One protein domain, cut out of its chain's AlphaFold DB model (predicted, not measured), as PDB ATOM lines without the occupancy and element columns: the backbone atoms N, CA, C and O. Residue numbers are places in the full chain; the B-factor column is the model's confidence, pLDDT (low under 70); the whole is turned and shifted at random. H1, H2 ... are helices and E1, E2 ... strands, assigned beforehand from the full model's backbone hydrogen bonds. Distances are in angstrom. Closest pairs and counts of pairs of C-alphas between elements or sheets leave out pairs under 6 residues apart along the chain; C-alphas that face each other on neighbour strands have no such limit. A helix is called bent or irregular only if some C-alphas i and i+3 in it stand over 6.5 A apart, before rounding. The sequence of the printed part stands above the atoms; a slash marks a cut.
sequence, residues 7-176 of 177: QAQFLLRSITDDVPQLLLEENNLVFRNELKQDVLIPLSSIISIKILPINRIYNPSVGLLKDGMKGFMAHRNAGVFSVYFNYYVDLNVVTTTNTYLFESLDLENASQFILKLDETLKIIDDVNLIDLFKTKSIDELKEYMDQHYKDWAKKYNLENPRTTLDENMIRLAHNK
ATOM      1  N   GLN A   7      28.899 -12.900  -2.402       88.88
ATOM      2  CA  GLN A   7      29.674 -13.877  -3.162       88.88
ATOM      3  C   GLN A   7      31.166 -13.619  -2.948       88.88
ATOM      4  O   GLN A   7      31.578 -12.459  -2.968       88.88
ATOM      5  N   ALA A   8      31.953 -14.670  -2.711       92.00
ATOM      6  CA  ALA A   8      33.391 -14.556  -2.478       92.00
ATOM      7  C   ALA A   8      34.157 -15.832  -2.853       92.00
ATOM      8  O   ALA A   8      33.630 -16.940  -2.765       92.00
ATOM      9  N   GLN A   9      35.430 -15.678  -3.209       93.50
ATOM     10  CA  GLN A   9      36.409 -16.762  -3.213       93.50
ATOM     11  C   GLN A   9      36.723 -17.143  -1.763       93.50
ATOM     12  O   GLN A   9      37.076 -16.276  -0.964       93.50
ATOM     13  N   PHE A  10      36.571 -18.411  -1.396       95.94
ATOM     14  CA  PHE A  10      36.877 -18.876  -0.042       95.94
ATOM     15  C   PHE A  10      38.318 -19.367  -0.028       95.94
ATOM     16  O   PHE A  10      38.605 -20.402  -0.612       95.94
ATOM     17  N   LEU A  11      39.233 -18.621   0.588       94.44
ATOM     18  CA  LEU A  11      40.668 -18.864   0.436       94.44
ATOM     19  C   LEU A  11      41.382 -18.938   1.786       94.44
ATOM     20  O   LEU A  11      41.066 -18.223   2.733       94.44
ATOM     21  N   LEU A  12      42.408 -19.784   1.855       93.62
ATOM     22  CA  LEU A  12      43.318 -19.854   3.006       93.62
ATOM     23  C   LEU A  12      44.435 -18.805   2.938       93.62
ATOM     24  O   LEU A  12      45.098 -18.525   3.933       93.62
ATOM     25  N   ARG A  13      44.680 -18.246   1.750       90.56
ATOM     26  CA  ARG A  13      45.675 -17.201   1.503       90.56
ATOM     27  C   ARG A  13      45.089 -16.182   0.539       90.56
ATOM     28  O   ARG A  13      44.469 -16.562  -0.448       90.56
ATOM     29  N   SER A  14      45.300 -14.903   0.837       86.56
ATOM     30  CA  SER A  14      44.834 -13.814  -0.022       86.56
ATOM     31  C   SER A  14      45.518 -13.874  -1.384       86.56
ATOM     32  O   SER A  14      46.727 -14.101  -1.464       86.56
ATOM     33  N   ILE A  15      44.752 -13.588  -2.429       84.50
ATOM     34  CA  ILE A  15      45.249 -13.321  -3.781       84.50
ATOM     35  C   ILE A  15      45.115 -11.827  -4.091       84.50
ATOM     36  O   ILE A  15      44.350 -11.117  -3.433       84.50
ATOM     37  N   THR A  16      45.885 -11.343  -5.064       77.38
ATOM     38  CA  THR A  16      45.901  -9.932  -5.493       77.38
ATOM     39  C   THR A  16      44.771  -9.566  -6.453       77.38
ATOM     40  O   THR A  16      44.735  -8.441  -6.935       77.38
ATOM     41  N   ASP A  17      43.871 -10.500  -6.747       67.38
ATOM     42  CA  ASP A  17      42.778 -10.279  -7.686       67.38
ATOM     43  C   ASP A  17      41.704  -9.370  -7.072       67.38
ATOM     44  O   ASP A  17      41.360  -9.503  -5.893       67.38
ATOM     45  N   ASP A  18      41.102  -8.505  -7.897       75.25
ATOM     46  CA  ASP A  18      39.977  -7.618  -7.541       75.25
ATOM     47  C   ASP A  18      38.648  -8.382  -7.337       75.25
ATOM     48  O   ASP A  18      37.553  -7.862  -7.544       75.25
ATOM     49  N   VAL A  19      38.726  -9.651  -6.942       85.06
ATOM     50  CA  VAL A  19      37.577 -10.506  -6.647       85.06
ATOM     51  C   VAL A  19      37.338 -10.492  -5.135       85.06
ATOM     52  O   VAL A  19      38.305 -10.557  -4.372       85.06
ATOM     53  N   PRO A  20      36.080 -10.440  -4.657       90.75
ATOM     54  CA  PRO A  20      35.800 -10.555  -3.235       90.75
ATOM     55  C   PRO A  20      36.318 -11.876  -2.656       90.75
ATOM     56  O   PRO A  20      36.132 -12.941  -3.247       90.75
ATOM     57  N   GLN A  21      36.936 -11.815  -1.480       93.81
ATOM     58  CA  GLN A  21      37.574 -12.953  -0.820       93.81
ATOM     59  C   GLN A  21      37.050 -13.094   0.605       93.81
ATOM     60  O   GLN A  21      36.924 -12.107   1.331       93.81
ATOM     61  N   LEU A  22      36.771 -14.326   1.015       96.19
ATOM     62  CA  LEU A  22      36.596 -14.703   2.408       96.19
ATOM     63  C   LEU A  22      37.842 -15.476   2.838       96.19
ATOM     64  O   LEU A  22      38.144 -16.531   2.284       96.19
ATOM     65  N   LEU A  23      38.559 -14.928   3.809       95.19
ATOM     66  CA  LEU A  23      39.834 -15.438   4.287       95.19
ATOM     67  C   LEU A  23      39.701 -15.976   5.704       95.19
ATOM     68  O   LEU A  23      39.044 -15.365   6.549       95.19
ATOM     69  N   LEU A  24      40.357 -17.105   5.953       94.25
ATOM     70  CA  LEU A  24      40.535 -17.656   7.287       94.25
ATOM     71  C   LEU A  24      41.912 -17.232   7.795       94.25
ATOM     72  O   LEU A  24      42.930 -17.821   7.438       94.25
ATOM     73  N   GLU A  25      41.928 -16.178   8.601       91.88
ATOM     74  CA  GLU A  25      43.112 -15.718   9.319       91.88
ATOM     75  C   GLU A  25      43.105 -16.294  10.744       91.88
ATOM     76  O   GLU A  25      42.063 -16.711  11.246       91.88
ATOM     77  N   GLU A  26      44.264 -16.306  11.408       87.62
ATOM     78  CA  GLU A  26      44.522 -17.053  12.654       87.62
ATOM     79  C   GLU A  26      43.395 -16.974  13.699       87.62
ATOM     80  O   GLU A  26      43.005 -17.989  14.264       87.62
ATOM     81  N   ASN A  27      42.831 -15.782  13.912       92.00
ATOM     82  CA  ASN A  27      41.750 -15.554  14.875       92.00
ATOM     83  C   ASN A  27      40.512 -14.886  14.264       92.00
ATOM     84  O   ASN A  27      39.616 -14.467  15.004       92.00
ATOM     85  N   ASN A  28      40.438 -14.765  12.934       94.81
ATOM     86  CA  ASN A  28      39.364 -14.022  12.279       94.81
ATOM     87  C   ASN A  28      38.933 -14.638  10.944       94.81
ATOM     88  O   ASN A  28      39.756 -15.060  10.137       94.81
ATOM     89  N   LEU A  29      37.633 -14.563  10.661       95.38
ATOM     90  CA  LEU A  29      37.115 -14.619   9.298       95.38
ATOM     91  C   LEU A  29      37.100 -13.203   8.719       95.38
ATOM     92  O   LEU A  29      36.459 -12.302   9.269       95.38
ATOM     93  N   VAL A  30      37.804 -13.001   7.608       95.06
ATOM     94  CA  VAL A  30      37.977 -11.682   6.987       95.06
ATOM     95  C   VAL A  30      37.350 -11.676   5.607       95.06
ATOM     96  O   VAL A  30      37.790 -12.398   4.719       95.06
ATOM     97  N   PHE A  31      36.342 -10.834   5.407       93.81
ATOM     98  CA  PHE A  31      35.809 -10.563   4.078       93.81
ATOM     99  C   PHE A  31      36.472  -9.305   3.506       93.81
ATOM    100  O   PHE A  31      36.425  -8.231   4.121       93.81
ATOM    101  N   ARG A  32      37.079  -9.448   2.327       90.94
ATOM    102  CA  ARG A  32      37.731  -8.376   1.567       90.94
ATOM    103  C   ARG A  32      37.037  -8.193   0.222       90.94
ATOM    104  O   ARG A  32      36.685  -9.179  -0.419       90.94
ATOM    105  N   ASN A  33      36.878  -6.950  -0.211       86.44
ATOM    106  CA  ASN A  33      36.319  -6.587  -1.510       86.44
ATOM    107  C   ASN A  33      37.219  -5.537  -2.169       86.44
ATOM    108  O   ASN A  33      37.559  -4.561  -1.503       86.44
ATOM    109  N   GLU A  34      37.612  -5.735  -3.433       70.06
ATOM    110  CA  GLU A  34      38.408  -4.763  -4.217       70.06
ATOM    111  C   GLU A  34      39.567  -4.142  -3.395       70.06
ATOM    112  O   GLU A  34      39.705  -2.924  -3.266       70.06
ATOM    113  N   LEU A  35      40.362  -5.011  -2.748       62.31
ATOM    114  CA  LEU A  35      41.516  -4.693  -1.885       62.31
ATOM    115  C   LEU A  35      41.222  -3.981  -0.549       62.31
ATOM    116  O   LEU A  35      42.151  -3.713   0.218       62.31
ATOM    117  N   LYS A  36      39.958  -3.721  -0.208       70.06
ATOM    118  CA  LYS A  36      39.563  -3.177   1.099       70.06
ATOM    119  C   LYS A  36      39.055  -4.277   2.020       70.06
ATOM    120  O   LYS A  36      38.335  -5.188   1.615       70.06
ATOM    121  N   GLN A  37      39.442  -4.187   3.289       76.50
ATOM    122  CA  GLN A  37      38.847  -5.004   4.335       76.50
ATOM    123  C   GLN A  37      37.460  -4.451   4.668       76.50
ATOM    124  O   GLN A  37      37.337  -3.337   5.172       76.50
ATOM    125  N   ASP A  38      36.435  -5.258   4.409       81.31
ATOM    126  CA  ASP A  38      35.035  -4.847   4.521       81.31
ATOM    127  C   ASP A  38      34.373  -5.390   5.790       81.31
ATOM    128  O   ASP A  38      33.524  -4.731   6.389       81.31
ATOM    129  N   VAL A  39      34.720  -6.618   6.194       90.31
ATOM    130  CA  VAL A  39      34.196  -7.236   7.419       90.31
ATOM    131  C   VAL A  39      35.297  -8.029   8.104       90.31
ATOM    132  O   VAL A  39      35.946  -8.871   7.487       90.31
ATOM    133  N   LEU A  40      35.464  -7.781   9.400       94.25
ATOM    134  CA  LEU A  40      36.283  -8.578  10.302       94.25
ATOM    135  C   LEU A  40      35.360  -9.299  11.285       94.25
ATOM    136  O   LEU A  40      34.616  -8.642  12.013       94.25
ATOM    137  N   ILE A  41      35.400 -10.628  11.305       95.00
ATOM    138  CA  ILE A  41      34.603 -11.452  12.216       95.00
ATOM    139  C   ILE A  41      35.568 -12.235  13.112       95.00
ATOM    140  O   ILE A  41      36.141 -13.227  12.658       95.00
ATOM    141  N   PRO A  42      35.752 -11.832  14.380       95.56
ATOM    142  CA  PRO A  42      36.545 -12.607  15.327       95.56
ATOM    143  C   PRO A  42      35.952 -14.000  15.520       95.56
ATOM    144  O   PRO A  42      34.750 -14.116  15.780       95.56
ATOM    145  N   LEU A  43      36.777 -15.050  15.448       94.44
ATOM    146  CA  LEU A  43      36.303 -16.433  15.612       94.44
ATOM    147  C   LEU A  43      35.647 -16.649  16.983       94.44
ATOM    148  O   LEU A  43      34.648 -17.353  17.089       94.44
ATOM    149  N   SER A  44      36.136 -15.953  18.013       94.12
ATOM    150  CA  SER A  44      35.569 -15.962  19.368       94.12
ATOM    151  C   SER A  44      34.153 -15.384  19.468       94.12
ATOM    152  O   SER A  44      33.458 -15.640  20.448       94.12
ATOM    153  N   SER A  45      33.713 -14.600  18.480       95.12
ATOM    154  CA  SER A  45      32.361 -14.025  18.441       95.12
ATOM    155  C   SER A  45      31.331 -14.936  17.768       95.12
ATOM    156  O   SER A  45      30.133 -14.635  17.800       95.12
ATOM    157  N   ILE A  46      31.784 -16.021  17.131       96.25
ATOM    158  CA  ILE A  46      30.947 -16.917  16.337       96.25
ATOM    159  C   ILE A  46      30.233 -17.903  17.264       96.25
ATOM    160  O   ILE A  46      30.858 -18.646  18.012       96.25
ATOM    161  N   ILE A  47      28.903 -17.922  17.177       95.00
ATOM    162  CA  ILE A  47      28.043 -18.863  17.902       95.00
ATOM    163  C   ILE A  47      27.893 -20.156  17.103       95.00
ATOM    164  O   ILE A  47      27.930 -21.250  17.663       95.00
ATOM    165  N   SER A  48      27.692 -20.039  15.791       94.75
ATOM    166  CA  SER A  48      27.524 -21.201  14.922       94.75
ATOM    167  C   SER A  48      27.870 -20.880  13.479       94.75
ATOM    168  O   SER A  48      27.587 -19.782  12.992       94.75
ATOM    169  N   ILE A  49      28.387 -21.885  12.783       96.38
ATOM    170  CA  ILE A  49      28.613 -21.860  11.343       96.38
ATOM    171  C   ILE A  49      27.787 -22.975  10.722       96.38
ATOM    172  O   ILE A  49      27.806 -24.096  11.221       96.38
ATOM    173  N   LYS A  50      27.067 -22.677   9.643       95.94
ATOM    174  CA  LYS A  50      26.321 -23.670   8.870       95.94
ATOM    175  C   LYS A  50      26.740 -23.627   7.411       95.94
ATOM    176  O   LYS A  50      26.769 -22.544   6.825       95.94
ATOM    177  N   ILE A  51      26.996 -24.800   6.838       95.75
ATOM    178  CA  ILE A  51      27.231 -24.955   5.403       95.75
ATOM    179  C   ILE A  51      26.004 -25.541   4.711       95.75
ATOM    180  O   ILE A  51      25.260 -26.333   5.292       95.75
ATOM    181  N   LEU A  52      25.769 -25.120   3.472       92.25
ATOM    182  CA  LEU A  52      24.694 -25.639   2.632       92.25
ATOM    183  C   LEU A  52      25.209 -25.817   1.203       92.25
ATOM    184  O   LEU A  52      25.820 -24.886   0.671       92.25
ATOM    185  N   PRO A  53      24.944 -26.961   0.550       90.81
ATOM    186  CA  PRO A  53      25.260 -27.098  -0.858       90.81
ATOM    187  C   PRO A  53      24.325 -26.188  -1.650       90.81
ATOM    188  O   PRO A  53      23.129 -26.090  -1.355       90.81
ATOM    189  N   ILE A  54      24.863 -25.524  -2.663       86.94
ATOM    190  CA  ILE A  54      24.063 -24.769  -3.618       86.94
ATOM    191  C   ILE A  54      24.379 -25.228  -5.039       86.94
ATOM    192  O   ILE A  54      25.480 -25.710  -5.310       86.94
ATOM    193  N   ASN A  55      23.435 -25.050  -5.957       80.25
ATOM    194  CA  ASN A  55      23.689 -25.241  -7.371       80.25
ATOM    195  C   ASN A  55      23.187 -24.039  -8.168       80.25
ATOM    196  O   ASN A  55      22.161 -23.424  -7.871       80.25
ATOM    197  N   ARG A  56      23.944 -23.683  -9.198       72.44
ATOM    198  CA  ARG A  56      23.540 -22.673 -10.171       72.44
ATOM    199  C   ARG A  56      23.339 -23.357 -11.507       72.44
ATOM    200  O   ARG A  56      24.153 -24.187 -11.916       72.44
ATOM    201  N   ILE A  57      22.271 -22.975 -12.198       64.56
ATOM    202  CA  ILE A  57      22.160 -23.294 -13.619       64.56
ATOM    203  C   ILE A  57      23.187 -22.419 -14.330       64.56
ATOM    204  O   ILE A  57      23.074 -21.190 -14.316       64.56
ATOM    205  N   TYR A  58      24.172 -23.041 -14.975       49.69
ATOM    206  CA  TYR A  58      24.875 -22.338 -16.034       49.69
ATOM    207  C   TYR A  58      23.863 -22.154 -17.166       49.69
ATOM    208  O   TYR A  58      23.370 -23.137 -17.715       49.69
ATOM    209  N   ASN A  59      23.475 -20.913 -17.472       41.81
ATOM    210  CA  ASN A  59      22.709 -20.632 -18.679       41.81
ATOM    211  C   ASN A  59      23.715 -20.359 -19.807       41.81
ATOM    212  O   ASN A  59      24.212 -19.238 -19.896       41.81
ATOM    213  N   PRO A  60      24.018 -21.325 -20.689       39.28
ATOM    214  CA  PRO A  60      24.924 -21.109 -21.813       39.28
ATOM    215  C   PRO A  60      24.388 -20.131 -22.881       39.28
ATOM    216  O   PRO A  60      24.994 -19.956 -23.937       39.28
ATOM    217  N   SER A  61      23.244 -19.488 -22.651       39.31
ATOM    218  CA  SER A  61      22.584 -18.598 -23.612       39.31
ATOM    219  C   SER A  61      23.099 -17.168 -23.558       39.31
ATOM    220  O   SER A  61      22.314 -16.247 -23.375       39.31
ATOM    221  N   VAL A  62      24.406 -16.980 -23.722       41.34
ATOM    222  CA  VAL A  62      24.994 -15.815 -24.415       41.34
ATOM    223  C   VAL A  62      26.446 -16.123 -24.811       41.34
ATOM    224  O   VAL A  62      27.338 -15.291 -24.704       41.34
ATOM    225  N   GLY A  63      26.706 -17.328 -25.320       36.44
ATOM    226  CA  GLY A  63      27.818 -17.516 -26.248       36.44
ATOM    227  C   GLY A  63      27.336 -17.125 -27.641       36.44
ATOM    228  O   GLY A  63      26.469 -17.799 -28.191       36.44
ATOM    229  N   LEU A  64      27.847 -16.031 -28.214       34.19
ATOM    230  CA  LEU A  64      27.734 -15.807 -29.657       34.19
ATOM    231  C   LEU A  64      28.408 -17.000 -30.343       34.19
ATOM    232  O   LEU A  64      29.627 -17.162 -30.269       34.19
ATOM    233  N   LEU A  65      27.613 -17.855 -30.985       40.59
ATOM    234  CA  LEU A  65      28.149 -18.787 -31.966       40.59
ATOM    235  C   LEU A  65      28.801 -17.954 -33.084       40.59
ATOM    236  O   LEU A  65      28.390 -16.820 -33.347       40.59
ATOM    237  N   LYS A  66      29.853 -18.485 -33.723       39.28
ATOM    238  CA  LYS A  66      30.642 -17.776 -34.757       39.28
ATOM    239  C   LYS A  66      29.805 -17.266 -35.949       39.28
ATOM    240  O   LYS A  66      30.318 -16.494 -36.750       39.28
ATOM    241  N   ASP A  67      28.549 -17.682 -36.060       42.59
ATOM    242  CA  ASP A  67      27.567 -17.332 -37.089       42.59
ATOM    243  C   ASP A  67      26.496 -16.315 -36.629       42.59
ATOM    244  O   ASP A  67      25.603 -15.969 -37.398       42.59
ATOM    245  N   GLY A  68      26.582 -15.782 -35.403       37.25
ATOM    246  CA  GLY A  68      25.765 -14.643 -34.966       37.25
ATOM    247  C   GLY A  68      24.348 -14.971 -34.475       37.25
ATOM    248  O   GLY A  68      23.608 -14.050 -34.125       37.25
ATOM    249  N   MET A  69      23.950 -16.246 -34.379       33.94
ATOM    250  CA  MET A  69      22.672 -16.615 -33.754       33.94
ATOM    251  C   MET A  69      22.822 -16.821 -32.237       33.94
ATOM    252  O   MET A  69      23.682 -17.563 -31.764       33.94
ATOM    253  N   LYS A  70      21.941 -16.177 -31.453       36.28
ATOM    254  CA  LYS A  70      21.804 -16.398 -30.002       36.28
ATOM    255  C   LYS A  70      21.211 -17.790 -29.755       36.28
ATOM    256  O   LYS A  70      19.993 -17.951 -29.765       36.28
ATOM    257  N   GLY A  71      22.064 -18.791 -29.556       31.52
ATOM    258  CA  GLY A  71      21.666 -20.157 -29.218       31.52
ATOM    259  C   GLY A  71      22.060 -20.531 -27.789       31.52
ATOM    260  O   GLY A  71      23.149 -20.196 -27.335       31.52
ATOM    261  N   PHE A  72      21.181 -21.249 -27.085       36.66
ATOM    262  CA  PHE A  72      21.521 -21.989 -25.867       36.66
ATOM    263  C   PHE A  72      22.647 -22.981 -26.223       36.66
ATOM    264  O   PHE A  72      22.389 -23.886 -27.019       36.66
ATOM    265  N   MET A  73      23.872 -22.867 -25.680       37.25
ATOM    266  CA  MET A  73      24.866 -23.954 -25.824       37.25
ATOM    267  C   MET A  73      24.472 -25.150 -24.942       37.25
ATOM    268  O   MET A  73      25.080 -25.427 -23.917       37.25
ATOM    269  N   ALA A  74      23.424 -25.868 -25.336       39.03
ATOM    270  CA  ALA A  74      23.259 -27.259 -24.952       39.03
ATOM    271  C   ALA A  74      24.185 -28.077 -25.861       39.03
ATOM    272  O   ALA A  74      24.040 -28.033 -27.086       39.03
ATOM    273  N   HIS A  75      25.144 -28.808 -25.292       34.03
ATOM    274  CA  HIS A  75      25.897 -29.803 -26.050       34.03
ATOM    275  C   HIS A  75      24.903 -30.839 -26.601       34.03
ATOM    276  O   HIS A  75      24.366 -31.665 -25.866       34.03
ATOM    277  N   ARG A  76      24.609 -30.763 -27.905       35.81
ATOM    278  CA  ARG A  76      23.766 -31.726 -28.618       35.81
ATOM    279  C   ARG A  76      24.565 -33.001 -28.872       35.81
ATOM    280  O   ARG A  76      25.184 -33.128 -29.920       35.81
ATOM    281  N   ASN A  77      24.464 -33.964 -27.967       30.78
ATOM    282  CA  ASN A  77      24.557 -35.371 -28.343       30.78
ATOM    283  C   ASN A  77      23.148 -35.972 -28.202       30.78
ATOM    284  O   ASN A  77      22.622 -36.105 -27.104       30.78
ATOM    285  N   ALA A  78      22.513 -36.276 -29.337       33.22
ATOM    286  CA  ALA A  78      21.342 -37.159 -29.444       33.22
ATOM    287  C   ALA A  78      20.034 -36.784 -28.692       33.22
ATOM    288  O   ALA A  78      19.373 -37.652 -28.132       33.22
ATOM    289  N   GLY A  79      19.579 -35.524 -28.743       33.75
ATOM    290  CA  GLY A  79      18.180 -35.190 -28.397       33.75
ATOM    291  C   GLY A  79      17.836 -35.124 -26.901       33.75
ATOM    292  O   GLY A  79      16.663 -35.018 -26.556       33.75
ATOM    293  N   VAL A  80      18.839 -35.120 -26.021       34.88
ATOM    294  CA  VAL A  80      18.678 -34.893 -24.577       34.88
ATOM    295  C   VAL A  80      19.171 -33.482 -24.241       34.88
ATOM    296  O   VAL A  80      20.300 -33.116 -24.562       34.88
ATOM    297  N   PHE A  81      18.318 -32.656 -23.629       38.28
ATOM    298  CA  PHE A  81      18.733 -31.366 -23.072       38.28
ATOM    299  C   PHE A  81      19.473 -31.618 -21.753       38.28
ATOM    300  O   PHE A  81      18.836 -31.888 -20.738       38.28
ATOM    301  N   SER A  82      20.801 -31.521 -21.754       42.31
ATOM    302  CA  SER A  82      21.591 -31.578 -20.519       42.31
ATOM    303  C   SER A  82      21.781 -30.166 -19.966       42.31
ATOM    304  O   SER A  82      22.465 -29.339 -20.569       42.31
ATOM    305  N   VAL A  83      21.145 -29.872 -18.832       51.59
ATOM    306  CA  VAL A  83      21.441 -28.676 -18.033       51.59
ATOM    307  C   VAL A  83      22.663 -28.999 -17.179       51.59
ATOM    308  O   VAL A  83      22.608 -29.920 -16.372       51.59
ATOM    309  N   TYR A  84      23.755 -28.259 -17.363       53.78
ATOM    310  CA  TYR A  84      24.939 -28.392 -16.516       53.78
ATOM    311  C   TYR A  84      24.744 -27.570 -15.239       53.78
ATOM    312  O   TYR A  84      24.555 -26.347 -15.296       53.78
ATOM    313  N   PHE A  85      24.770 -28.245 -14.091       67.12
ATOM    314  CA  PHE A  85      24.765 -27.596 -12.788       67.12
ATOM    315  C   PHE A  85      26.198 -27.374 -12.321       67.12
ATOM    316  O   PHE A  85      27.012 -28.291 -12.315       67.12
ATOM    317  N   ASN A  86      26.488 -26.146 -11.901       79.81
ATOM    318  CA  ASN A  86      27.689 -25.871 -11.127       79.81
ATOM    319  C   ASN A  86      27.327 -25.876  -9.649       79.81
ATOM    320  O   ASN A  86      26.316 -25.286  -9.254       79.81
ATOM    321  N   TYR A  87      28.172 -26.516  -8.852       86.44
ATOM    322  CA  TYR A  87      28.001 -26.652  -7.413       86.44
ATOM    323  C   TYR A  87      28.894 -25.677  -6.660       86.44
ATOM    324  O   TYR A  87      30.029 -25.431  -7.060       86.44
ATOM    325  N   TYR A  88      28.365 -25.135  -5.570       90.81
ATOM    326  CA  TYR A  88      29.062 -24.216  -4.674       90.81
ATOM    327  C   TYR A  88      28.596 -24.466  -3.237       90.81
ATOM    328  O   TYR A  88      27.734 -25.318  -2.988       90.81
ATOM    329  N   VAL A  89      29.138 -23.702  -2.291       93.25
ATOM    330  CA  VAL A  89      28.778 -23.809  -0.879       93.25
ATOM    331  C   VAL A  89      28.381 -22.449  -0.324       93.25
ATOM    332  O   VAL A  89      29.108 -21.462  -0.435       93.25
ATOM    333  N   ASP A  90      27.219 -22.408   0.313       94.00
ATOM    334  CA  ASP A  90      26.830 -21.301   1.174       94.00
ATOM    335  C   ASP A  90      27.447 -21.484   2.560       94.00
ATOM    336  O   ASP A  90      27.379 -22.570   3.136       94.00
ATOM    337  N   LEU A  91      27.966 -20.395   3.125       95.88
ATOM    338  CA  LEU A  91      28.455 -20.336   4.497       95.88
ATOM    339  C   LEU A  91      27.649 -19.294   5.274       95.88
ATOM    340  O   LEU A  91      27.713 -18.094   4.995       95.88
ATOM    341  N   ASN A  92      26.889 -19.751   6.262       95.38
ATOM    342  CA  ASN A  92      26.130 -18.888   7.156       95.38
ATOM    343  C   ASN A  92      26.863 -18.811   8.498       95.38
ATOM    344  O   ASN A  92      26.989 -19.818   9.194       95.38
ATOM    345  N   VAL A  93      27.330 -17.619   8.860       95.56
ATOM    346  CA  VAL A  93      28.079 -17.360  10.093       95.56
ATOM    347  C   VAL A  93      27.205 -16.535  11.026       95.56
ATOM    348  O   VAL A  93      26.900 -15.377  10.742       95.56
ATOM    349  N   VAL A  94      26.793 -17.132  12.141       95.50
ATOM    350  CA  VAL A  94      26.004 -16.460  13.178       95.50
ATOM    351  C   VAL A  94      26.941 -16.050  14.303       95.50
ATOM    352  O   VAL A  94      27.624 -16.894  14.885       95.50
ATOM    353  N   THR A  95      26.967 -14.759  14.612       94.62
ATOM    354  CA  THR A  95      27.697 -14.195  15.749       94.62
ATOM    355  C   THR A  95      26.727 -13.752  16.838       94.62
ATOM    356  O   THR A  95      25.507 -13.808  16.675       94.62
ATOM    357  N   THR A  96      27.266 -13.271  17.955       91.06
ATOM    358  CA  THR A  96      26.478 -12.664  19.038       91.06
ATOM    359  C   THR A  96      25.665 -11.441  18.616       91.06
ATOM    360  O   THR A  96      24.690 -11.108  19.286       91.06
ATOM    361  N   THR A  97      26.041 -10.768  17.527       89.62
ATOM    362  CA  THR A  97      25.436  -9.494  17.110       89.62
ATOM    363  C   THR A  97      24.805  -9.532  15.727       89.62
ATOM    364  O   THR A  97      23.860  -8.790  15.479       89.62
ATOM    365  N   ASN A  98      25.310 -10.368  14.819       92.00
ATOM    366  CA  ASN A  98      24.931 -10.349  13.412       92.00
ATOM    367  C   ASN A  98      24.900 -11.758  12.815       92.00
ATOM    368  O   ASN A  98      25.472 -12.710  13.336       92.00
ATOM    369  N   THR A  99      24.249 -11.880  11.661       93.50
ATOM    370  CA  THR A  99      24.373 -13.055  10.796       93.50
ATOM    371  C   THR A  99      24.970 -12.625   9.466       93.50
ATOM    372  O   THR A  99      24.434 -11.743   8.793       93.50
ATOM    373  N   TYR A 100      26.072 -13.261   9.087       94.00
ATOM    374  CA  TYR A 100      26.757 -13.049   7.822       94.00
ATOM    375  C   TYR A 100      26.482 -14.230   6.897       94.00
ATOM    376  O   TYR A 100      26.557 -15.388   7.299       94.00
ATOM    377  N   LEU A 101      26.136 -13.922   5.652       93.62
ATOM    378  CA  LEU A 101      25.748 -14.901   4.648       93.62
ATOM    379  C   LEU A 101      26.714 -14.787   3.474       93.62
ATOM    380  O   LEU A 101      26.710 -13.770   2.772       93.62
ATOM    381  N   PHE A 102      27.516 -15.823   3.269       94.06
ATOM    382  CA  PHE A 102      28.475 -15.912   2.176       94.06
ATOM    383  C   PHE A 102      28.078 -17.014   1.197       94.06
ATOM    384  O   PHE A 102      27.388 -17.968   1.563       94.06
ATOM    385  N   GLU A 103      28.500 -16.851  -0.048       92.38
ATOM    386  CA  GLU A 103      28.336 -17.812  -1.136       92.38
ATOM    387  C   GLU A 103      29.683 -17.995  -1.825       92.38
ATOM    388  O   GLU A 103      30.297 -16.998  -2.222       92.38
ATOM    389  N   SER A 104      30.148 -19.234  -1.966       93.25
ATOM    390  CA  SER A 104      31.419 -19.482  -2.636       93.25
ATOM    391  C   SER A 104      31.329 -19.231  -4.144       93.25
ATOM    392  O   SER A 104      30.271 -19.361  -4.769       93.25
ATOM    393  N   LEU A 105      32.455 -18.836  -4.736       89.00
ATOM    394  CA  LEU A 105      32.600 -18.657  -6.183       89.00
ATOM    395  C   LEU A 105      33.115 -19.905  -6.906       89.00
ATOM    396  O   LEU A 105      33.068 -19.953  -8.133       89.00
ATOM    397  N   ASP A 106      33.549 -20.916  -6.162       88.50
ATOM    398  CA  ASP A 106      33.931 -22.233  -6.655       88.50
ATOM    399  C   ASP A 106      33.759 -23.284  -5.539       88.50
ATOM    400  O   ASP A 106      33.526 -22.938  -4.376       88.50
ATOM    401  N   LEU A 107      33.806 -24.568  -5.898       90.25
ATOM    402  CA  LEU A 107      33.655 -25.680  -4.953       90.25
ATOM    403  C   LEU A 107      34.991 -26.143  -4.358       90.25
ATOM    404  O   LEU A 107      35.012 -26.672  -3.251       90.25
ATOM    405  N   GLU A 108      36.088 -25.980  -5.091       91.75
ATOM    406  CA  GLU A 108      37.381 -26.582  -4.764       91.75
ATOM    407  C   GLU A 108      38.105 -25.818  -3.655       91.75
ATOM    408  O   GLU A 108      38.458 -26.389  -2.627       91.75
ATOM    409  N   ASN A 109      38.256 -24.507  -3.806       94.31
ATOM    410  CA  ASN A 109      38.781 -23.650  -2.754       94.31
ATOM    411  C   ASN A 109      37.834 -23.645  -1.550       94.31
ATOM    412  O   ASN A 109      38.281 -23.688  -0.404       94.31
ATOM    413  N   ALA A 110      36.518 -23.661  -1.795       96.25
ATOM    414  CA  ALA A 110      35.526 -23.722  -0.727       96.25
ATOM    415  C   ALA A 110      35.638 -24.999   0.108       96.25
ATOM    416  O   ALA A 110      35.558 -24.914   1.333       96.25
ATOM    417  N   SER A 111      35.857 -26.163  -0.512       96.31
ATOM    418  CA  SER A 111      36.023 -27.417   0.227       96.31
ATOM    419  C   SER A 111      37.272 -27.367   1.108       96.31
ATOM    420  O   SER A 111      37.177 -27.620   2.308       96.31
ATOM    421  N   GLN A 112      38.413 -26.925   0.569       96.31
ATOM    422  CA  GLN A 112      39.661 -26.777   1.329       96.31
ATOM    423  C   GLN A 112      39.521 -25.776   2.484       96.31
ATOM    424  O   GLN A 112      39.965 -26.034   3.605       96.31
ATOM    425  N   PHE A 113      38.865 -24.647   2.222       97.38
ATOM    426  CA  PHE A 113      38.577 -23.629   3.224       97.38
ATOM    427  C   PHE A 113      37.713 -24.178   4.362       97.38
ATOM    428  O   PHE A 113      38.039 -23.985   5.533       97.38
ATOM    429  N   ILE A 114      36.624 -24.875   4.029       97.31
ATOM    430  CA  ILE A 114      35.689 -25.438   5.008       97.31
ATOM    431  C   ILE A 114      36.370 -26.513   5.849       97.31
ATOM    432  O   ILE A 114      36.194 -26.512   7.063       97.31
ATOM    433  N   LEU A 115      37.185 -27.379   5.237       96.56
ATOM    434  CA  LEU A 115      37.961 -28.380   5.971       96.56
ATOM    435  C   LEU A 115      38.887 -27.732   6.999       96.56
ATOM    436  O   LEU A 115      38.935 -28.179   8.141       96.56
ATOM    437  N   LYS A 116      39.571 -26.643   6.628       96.00
ATOM    438  CA  LYS A 116      40.433 -25.925   7.570       96.00
ATOM    439  C   LYS A 116      39.643 -25.207   8.663       96.00
ATOM    440  O   LYS A 116      40.102 -25.122   9.797       96.00
ATOM    441  N   LEU A 117      38.471 -24.672   8.329       95.25
ATOM    442  CA  LEU A 117      37.588 -24.015   9.288       95.25
ATOM    443  C   LEU A 117      37.011 -25.011  10.309       95.25
ATOM    444  O   LEU A 117      36.929 -24.667  11.487       95.25
ATOM    445  N   ASP A 118      36.674 -26.229   9.875       95.19
ATOM    446  CA  ASP A 118      36.149 -27.323  10.712       95.19
ATOM    447  C   ASP A 118      37.144 -27.776  11.794       95.19
ATOM    448  O   ASP A 118      36.745 -28.172  12.887       95.19
ATOM    449  N   GLU A 119      38.452 -27.643  11.539       92.75
ATOM    450  CA  GLU A 119      39.493 -27.897  12.549       92.75
ATOM    451  C   GLU A 119      39.434 -26.909  13.726       92.75
ATOM    452  O   GLU A 119      39.874 -27.235  14.830       92.75
ATOM    453  N   THR A 120      38.907 -25.702  13.499       88.38
ATOM    454  CA  THR A 120      38.928 -24.601  14.475       88.38
ATOM    455  C   THR A 120      37.566 -24.374  15.127       88.38
ATOM    456  O   THR A 120      37.488 -24.050  16.312       88.38
ATOM    457  N   LEU A 121      36.479 -24.515  14.367       89.62
ATOM    458  CA  LEU A 121      35.115 -24.263  14.820       89.62
ATOM    459  C   LEU A 121      34.196 -25.378  14.341       89.62
ATOM    460  O   LEU A 121      34.210 -25.742  13.171       89.62
ATOM    461  N   LYS A 122      33.318 -25.857  15.226       88.62
ATOM    462  CA  LYS A 122      32.320 -26.864  14.861       88.62
ATOM    463  C   LYS A 122      31.366 -26.312  13.797       88.62
ATOM    464  O   LYS A 122      30.614 -25.369  14.066       88.62
ATOM    465  N   ILE A 123      31.352 -26.943  12.625       95.88
ATOM    466  CA  ILE A 123      30.449 -26.606  11.522       95.88
ATOM    467  C   ILE A 123      29.190 -27.482  11.588       95.88
ATOM    468  O   ILE A 123      29.245 -28.688  11.816       95.88
ATOM    469  N   ILE A 124      28.026 -26.862  11.403       96.31
ATOM    470  CA  ILE A 124      26.749 -27.550  11.213       96.31
ATOM    471  C   ILE A 124      26.657 -27.966   9.745       96.31
ATOM    472  O   ILE A 124      26.548 -27.115   8.856       96.31
ATOM    473  N   ASP A 125      26.675 -29.273   9.517       95.31
ATOM    474  CA  ASP A 125      26.648 -29.896   8.199       95.31
ATOM    475  C   ASP A 125      25.540 -30.954   8.133       95.31
ATOM    476  O   ASP A 125      25.700 -32.101   8.548       95.31
ATOM    477  N   ASP A 126      24.378 -30.551   7.623       91.81
ATOM    478  CA  ASP A 126      23.185 -31.402   7.610       91.81
ATOM    479  C   ASP A 126      23.204 -32.476   6.506       91.81
ATOM    480  O   ASP A 126      22.326 -33.350   6.487       91.81
ATOM    481  N   VAL A 127      24.135 -32.386   5.550       91.50
ATOM    482  CA  VAL A 127      24.192 -33.265   4.364       91.50
ATOM    483  C   VAL A 127      25.521 -34.010   4.231       91.50
ATOM    484  O   VAL A 127      25.738 -34.692   3.233       91.50
ATOM    485  N   ASN A 128      26.370 -33.924   5.254       94.19
ATOM    486  CA  ASN A 128      27.671 -34.576   5.326       94.19
ATOM    487  C   ASN A 128      28.662 -34.137   4.228       94.19
ATOM    488  O   ASN A 128      29.452 -34.943   3.736       94.19
ATOM    489  N   LEU A 129      28.618 -32.861   3.821       94.69
ATOM    490  CA  LEU A 129      29.593 -32.275   2.896       94.69
ATOM    491  C   LEU A 129      31.037 -32.415   3.376       94.69
ATOM    492  O   LEU A 129      31.907 -32.669   2.553       94.69
ATOM    493  N   ILE A 130      31.308 -32.265   4.672       96.69
ATOM    494  CA  ILE A 130      32.671 -32.291   5.221       96.69
ATOM    495  C   ILE A 130      33.318 -33.658   4.987       96.69
ATOM    496  O   ILE A 130      34.459 -33.727   4.528       96.69
ATOM    497  N   ASP A 131      32.594 -34.750   5.237       96.62
ATOM    498  CA  ASP A 131      33.089 -36.096   4.937       96.62
ATOM    499  C   ASP A 131      33.255 -36.310   3.431       96.62
ATOM    500  O   ASP A 131      34.233 -36.922   2.994       96.62
ATOM    501  N   LEU A 132      32.338 -35.782   2.614       96.56
ATOM    502  CA  LEU A 132      32.461 -35.857   1.157       96.56
ATOM    503  C   LEU A 132      33.708 -35.107   0.666       96.56
ATOM    504  O   LEU A 132      34.434 -35.639  -0.167       96.56
ATOM    505  N   PHE A 133      34.015 -33.935   1.230       96.44
ATOM    506  CA  PHE A 133      35.227 -33.168   0.922       96.44
ATOM    507  C   PHE A 133      36.510 -33.909   1.318       96.44
ATOM    508  O   PHE A 133      37.528 -33.756   0.649       96.44
ATOM    509  N   LYS A 134      36.479 -34.722   2.385       95.88
ATOM    510  CA  LYS A 134      37.627 -35.541   2.823       95.88
ATOM    511  C   LYS A 134      37.834 -36.786   1.959       95.88
ATOM    512  O   LYS A 134      38.956 -37.278   1.868       95.88
ATOM    513  N   THR A 135      36.761 -37.337   1.389       96.12
ATOM    514  CA  THR A 135      36.768 -38.689   0.799       96.12
ATOM    515  C   THR A 135      36.674 -38.724  -0.720       96.12
ATOM    516  O   THR A 135      36.988 -39.761  -1.302       96.12
ATOM    517  N   LYS A 136      36.248 -37.636  -1.369       94.69
ATOM    518  CA  LYS A 136      36.036 -37.577  -2.821       94.69
ATOM    519  C   LYS A 136      36.941 -36.545  -3.478       94.69
ATOM    520  O   LYS A 136      37.169 -35.467  -2.932       94.69
ATOM    521  N   SER A 137      37.393 -36.853  -4.690       92.88
ATOM    522  CA  SER A 137      37.913 -35.830  -5.601       92.88
ATOM    523  C   SER A 137      36.813 -34.831  -5.986       92.88
ATOM    524  O   SER A 137      35.621 -35.092  -5.812       92.88
ATOM    525  N   ILE A 138      37.196 -33.675  -6.533       87.62
ATOM    526  CA  ILE A 138      36.235 -32.636  -6.934       87.62
ATOM    527  C   ILE A 138      35.250 -33.138  -7.998       87.62
ATOM    528  O   ILE A 138      34.076 -32.767  -7.957       87.62
ATOM    529  N   ASP A 139      35.687 -33.993  -8.922       85.19
ATOM    530  CA  ASP A 139      34.807 -34.525  -9.966       85.19
ATOM    531  C   ASP A 139      33.832 -35.568  -9.405       85.19
ATOM    532  O   ASP A 139      32.627 -35.451  -9.623       85.19
ATOM    533  N   GLU A 140      34.305 -36.498  -8.569       90.50
ATOM    534  CA  GLU A 140      33.428 -37.444  -7.857       90.50
ATOM    535  C   GLU A 140      32.440 -36.729  -6.927       90.50
ATOM    536  O   GLU A 140      31.309 -37.181  -6.739       90.50
ATOM    537  N   LEU A 141      32.857 -35.617  -6.316       89.75
ATOM    538  CA  LEU A 141      31.997 -34.783  -5.488       89.75
ATOM    539  C   LEU A 141      30.885 -34.151  -6.328       89.75
ATOM    540  O   LEU A 141      29.730 -34.210  -5.916       89.75
ATOM    541  N   LYS A 142      31.199 -33.589  -7.502       86.25
ATOM    542  CA  LYS A 142      30.188 -33.027  -8.413       86.25
ATOM    543  C   LYS A 142      29.198 -34.092  -8.875       86.25
ATOM    544  O   LYS A 142      27.998 -33.851  -8.796       86.25
ATOM    545  N   GLU A 143      29.679 -35.270  -9.274       85.56
ATOM    546  CA  GLU A 143      28.817 -36.394  -9.664       85.56
ATOM    547  C   GLU A 143      27.912 -36.850  -8.511       85.56
ATOM    548  O   GLU A 143      26.719 -37.093  -8.700       85.56
ATOM    549  N   TYR A 144      28.462 -36.932  -7.296       89.75
ATOM    550  CA  TYR A 144      27.689 -37.269  -6.105       89.75
ATOM    551  C   TYR A 144      26.624 -36.205  -5.818       89.75
ATOM    552  O   TYR A 144      25.460 -36.528  -5.574       89.75
ATOM    553  N   MET A 145      26.993 -34.923  -5.889       87.94
ATOM    554  CA  MET A 145      26.039 -33.831  -5.743       87.94
ATOM    555  C   MET A 145      24.949 -33.935  -6.816       87.94
ATOM    556  O   MET A 145      23.788 -33.994  -6.437       87.94
ATOM    557  N   ASP A 146      25.269 -34.098  -8.103       84.44
ATOM    558  CA  ASP A 146      24.278 -34.280  -9.182       84.44
ATOM    559  C   ASP A 146      23.216 -35.344  -8.868       84.44
ATOM    560  O   ASP A 146      22.020 -35.121  -9.085       84.44
ATOM    561  N   GLN A 147      23.630 -36.480  -8.309       86.44
ATOM    562  CA  GLN A 147      22.724 -37.583  -7.983       86.44
ATOM    563  C   GLN A 147      21.825 -37.291  -6.772       86.44
ATOM    564  O   GLN A 147      20.666 -37.710  -6.752       86.44
ATOM    565  N   HIS A 148      22.331 -36.568  -5.771       88.81
ATOM    566  CA  HIS A 148      21.656 -36.394  -4.477       88.81
ATOM    567  C   HIS A 148      21.001 -35.020  -4.283       88.81
ATOM    568  O   HIS A 148      20.129 -34.844  -3.425       88.81
ATOM    569  N   TYR A 149      21.377 -34.034  -5.097       84.69
ATOM    570  CA  TYR A 149      21.060 -32.634  -4.856       84.69
ATOM    571  C   TYR A 149      19.558 -32.345  -4.862       84.69
ATOM    572  O   TYR A 149      19.070 -31.555  -4.056       84.69
ATOM    573  N   LYS A 150      18.797 -33.000  -5.746       83.50
ATOM    574  CA  LYS A 150      17.340 -32.825  -5.838       83.50
ATOM    575  C   LYS A 150      16.636 -33.187  -4.527       83.50
ATOM    576  O   LYS A 150      15.725 -32.475  -4.096       83.50
ATOM    577  N   ASP A 151      17.076 -34.265  -3.884       86.94
ATOM    578  CA  ASP A 151      16.502 -34.723  -2.621       86.94
ATOM    579  C   ASP A 151      16.907 -33.803  -1.470       86.94
ATOM    580  O   ASP A 151      16.066 -33.441  -0.642       86.94
ATOM    581  N   TRP A 152      18.161 -33.340  -1.452       88.75
ATOM    582  CA  TRP A 152      18.623 -32.345  -0.482       88.75
ATOM    583  C   TRP A 152      17.883 -31.015  -0.622       88.75
ATOM    584  O   TRP A 152      17.402 -30.478   0.375       88.75
ATOM    585  N   ALA A 153      17.718 -30.513  -1.846       83.69
ATOM    586  CA  ALA A 153      17.002 -29.271  -2.112       83.69
ATOM    587  C   ALA A 153      15.569 -29.322  -1.576       83.69
ATOM    588  O   ALA A 153      15.120 -28.376  -0.930       83.69
ATOM    589  N   LYS A 154      14.883 -30.457  -1.754       84.56
ATOM    590  CA  LYS A 154      13.540 -30.675  -1.210       84.56
ATOM    591  C   LYS A 154      13.540 -30.802   0.317       84.56
ATOM    592  O   LYS A 154      12.717 -30.170   0.972       84.56
ATOM    593  N   LYS A 155      14.435 -31.616   0.886       87.31
ATOM    594  CA  LYS A 155      14.473 -31.909   2.330       87.31
ATOM    595  C   LYS A 155      14.855 -30.688   3.167       87.31
ATOM    596  O   LYS A 155      14.281 -30.478   4.231       87.31
ATOM    597  N   TYR A 156      15.802 -29.890   2.681       82.19
ATOM    598  CA  TYR A 156      16.348 -28.733   3.395       82.19
ATOM    599  C   TYR A 156      15.822 -27.395   2.858       82.19
ATOM    600  O   TYR A 156      16.311 -26.343   3.264       82.19
ATOM    601  N   ASN A 157      14.819 -27.435   1.970       81.56
ATOM    602  CA  ASN A 157      14.186 -26.273   1.344       81.56
ATOM    603  C   ASN A 157      15.217 -25.277   0.782       81.56
ATOM    604  O   ASN A 157      15.168 -24.074   1.053       81.56
ATOM    605  N   LEU A 158      16.199 -25.805   0.048       80.50
ATOM    606  CA  LEU A 158      17.284 -25.005  -0.503       80.50
ATOM    607  C   LEU A 158      16.749 -24.163  -1.667       80.50
ATOM    608  O   LEU A 158      16.099 -24.687  -2.569       80.50
ATOM    609  N   GLU A 159      17.051 -22.865  -1.670       72.75
ATOM    610  CA  GLU A 159      16.688 -21.945  -2.755       72.75
ATOM    611  C   GLU A 159      17.570 -22.206  -3.983       72.75
ATOM    612  O   GLU A 159      18.562 -21.508  -4.202       72.75
ATOM    613  N   ASN A 160      17.261 -23.274  -4.725       68.19
ATOM    614  CA  ASN A 160      18.109 -23.819  -5.775       68.19
ATOM    615  C   ASN A 160      17.301 -24.548  -6.878       68.19
ATOM    616  O   ASN A 160      16.314 -25.216  -6.564       68.19
ATOM    617  N   PRO A 161      17.722 -24.477  -8.155       63.56
ATOM    618  CA  PRO A 161      18.927 -23.802  -8.622       63.56
ATOM    619  C   PRO A 161      18.809 -22.284  -8.625       63.56
ATOM    620  O   PRO A 161      17.784 -21.718  -9.008       63.56
ATOM    621  N   ARG A 162      19.892 -21.614  -8.225       72.88
ATOM    622  CA  ARG A 162      19.971 -20.154  -8.296       72.88
ATOM    623  C   ARG A 162      20.228 -19.721  -9.731       72.88
ATOM    624  O   ARG A 162      21.059 -20.290 -10.441       72.88
ATOM    625  N   THR A 163      19.511 -18.688 -10.161       58.72
ATOM    626  CA  THR A 163      19.748 -18.051 -11.456       58.72
ATOM    627  C   THR A 163      20.979 -17.153 -11.370       58.72
ATOM    628  O   THR A 163      21.024 -16.269 -10.519       58.72
ATOM    629  N   THR A 164      21.917 -17.281 -12.306       53.91
ATOM    630  CA  THR A 164      23.008 -16.315 -12.555       53.91
ATOM    631  C   THR A 164      22.526 -15.046 -13.262       53.91
ATOM    632  O   THR A 164      23.305 -14.402 -13.958       53.91
ATOM    633  N   LEU A 165      21.241 -14.689 -13.147       47.19
ATOM    634  CA  LEU A 165      20.694 -13.508 -13.807       47.19
ATOM    635  C   LEU A 165      21.329 -12.260 -13.196       47.19
ATOM    636  O   LEU A 165      20.856 -11.726 -12.196       47.19
ATOM    637  N   ASP A 166      22.411 -11.827 -13.835       46.94
ATOM    638  CA  ASP A 166      22.974 -10.495 -13.732       46.94
ATOM    639  C   ASP A 166      21.816  -9.482 -13.778       46.94
ATOM    640  O   ASP A 166      20.888  -9.615 -14.588       46.94
ATOM    641  N   GLU A 167      21.826  -8.479 -12.901       44.34
ATOM    642  CA  GLU A 167      20.782  -7.446 -12.859       44.34
ATOM    643  C   GLU A 167      20.620  -6.764 -14.233       44.34
ATOM    644  O   GLU A 167      19.517  -6.353 -14.612       44.34
ATOM    645  N   ASN A 168      21.687  -6.743 -15.040       41.50
ATOM    646  CA  ASN A 168      21.672  -6.283 -16.430       41.50
ATOM    647  C   ASN A 168      20.800  -7.150 -17.359       41.50
ATOM    648  O   ASN A 168      20.125  -6.627 -18.248       41.50
ATOM    649  N   MET A 169      20.744  -8.465 -17.132       42.34
ATOM    650  CA  MET A 169      19.907  -9.395 -17.899       42.34
ATOM    651  C   MET A 169      18.427  -9.286 -17.515       42.34
ATOM    652  O   MET A 169      17.552  -9.446 -18.366       42.34
ATOM    653  N   ILE A 170      18.138  -8.935 -16.256       44.59
ATOM    654  CA  ILE A 170      16.780  -8.600 -15.806       44.59
ATOM    655  C   ILE A 170      16.310  -7.305 -16.483       44.59
ATOM    656  O   ILE A 170      15.178  -7.249 -16.964       44.59
ATOM    657  N   ARG A 171      17.176  -6.287 -16.599       45.97
ATOM    658  CA  ARG A 171      16.864  -5.033 -17.316       45.97
ATOM    659  C   ARG A 171      16.600  -5.253 -18.807       45.97
ATOM    660  O   ARG A 171      15.636  -4.707 -19.334       45.97
ATOM    661  N   LEU A 172      17.387  -6.095 -19.478       42.72
ATOM    662  CA  LEU A 172      17.172  -6.441 -20.893       42.72
ATOM    663  C   LEU A 172      15.865  -7.213 -21.139       42.72
ATOM    664  O   LEU A 172      15.266  -7.067 -22.202       42.72
ATOM    665  N   ALA A 173      15.402  -8.008 -20.171       43.94
ATOM    666  CA  ALA A 173      14.109  -8.688 -20.256       43.94
ATOM    667  C   ALA A 173      12.916  -7.732 -20.060       43.94
ATOM    668  O   ALA A 173      11.865  -7.954 -20.658       43.94
ATOM    669  N   HIS A 174      13.085  -6.662 -19.273       49.41
ATOM    670  CA  HIS A 174      12.047  -5.647 -19.038       49.41
ATOM    671  C   HIS A 174      12.036  -4.522 -20.087       49.41
ATOM    672  O   HIS A 174      11.009  -3.873 -20.258       49.41
ATOM    673  N   ASN A 175      13.128  -4.326 -20.834       44.00
ATOM    674  CA  ASN A 175      13.223  -3.338 -21.919       44.00
ATOM    675  C   ASN A 175      12.782  -3.884 -23.292       44.00
ATOM    676  O   ASN A 175      13.219  -3.387 -24.329       44.00
ATOM    677  N   LYS A 176      11.918  -4.904 -23.328       41.06
ATOM    678  CA  LYS A 176      11.157  -5.231 -24.540       41.06
ATOM    679  C   LYS A 176       9.858  -4.426 -24.550       41.06
ATOM    680  O   LYS A 176       8.810  -4.988 -24.257       41.06
TER     681      LYS A 176
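This is residues 7 to 176 of the 177 residues of an uncharacterized protein of Catenibacterium sp. CAG:290 (UniProt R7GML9). One strongly twisted sheet of eight strands curls like part of a barrel round helix H1, and its two long strands E5 and E6 lead out to a long loop, residues 58 to 84. H2 packs on H1, H3 runs across E5 and E6, and residues 166 to 176, with H4, stick out as a separate tail. The printed part has 170 residues, with four named helices and eight named strands in the order E1 E2 E3 E4 E5 E6 E7 H1 E8 H2 H3 H4; the class is mixed, helices and strands. The sheet's order is E4 E3 E2 E1 E7 E6 E5 E8, mixed. The whole is elongated, spanning 55 by 35 by 28 A, and only just compact, close to loose, with a radius of gyration of the C-alphas of 18.1 A.

This is a folded sheet, bent back on itself: E4, residues 36 to 42, E3, 28 to 33, and E2, 21 to 25, face E7, 99 to 104, E6, 85 to 95, E5, 46 to 57, and E8, 123 to 125, with E1, 7 to 11, as the hinge. E2 E3 E4 form a meander, successive antiparallel hairpins, with N 23 and O 30 at 2.8 A and N 31 and O 39 at 2.9 A. E5 E6 E7 form another, with N 50 and O 92 at 2.9 A and N 93 and O 100 at 2.8 A. E1 is parallel to E7, N 8 and O 103 at 2.9 A, and to E2, N 22 and O 9 at 2.8 A. E8 is parallel to E5, N 124 and O 49 at 2.8 A. E7, H1, residues 108 to 118, and E8 form a split strand-helix-strand unit, its same-way strands separated by E6 and E5, with a right-handed crossover. H1 is on the sheet; its closest C-alphas to E1 are Ala 110 and Phe 10, 5.1 A. H2, residues 129 to 135, only grazes the sheet but touches H1, about perpendicular at 76 degrees, closest at C-alphas 133 and 111, 5.8 A. H3, residues 138 to 155, is on the same face as H1, at a height over the sheet of 7.7 A; its C-alpha 142 is 6.8 A from C-alpha 87 of E6, the closest pair. H4, residues 167 to 174, is not on the sheet and is apart from H3. Every O i to N i+4 pair is within hydrogen-bond range in H1, H2 and H4; in H3, 12 of 14 are.

E1 begins at C-alpha 7 (29.674, -13.877, -3.162). E5 is 31.9 A long, E6 31.7 A, and H3 23.7 A. H3 is irregular, C-alphas 147 and 150 being 7.5 A apart, with a kink of 57 degrees near residue 148. H4 ends at C-alpha 174 (12.047, -5.647, -19.038).

The C-alphas farthest apart, Ser 44 and Asp 67, are 57.0 A apart. The printed part has no cut; the links E5 to E6 and H3 to H4 are long. Mean pLDDT of the printed part is 77.7, with residues 57 to 85 and 163 to 176 among those under 70.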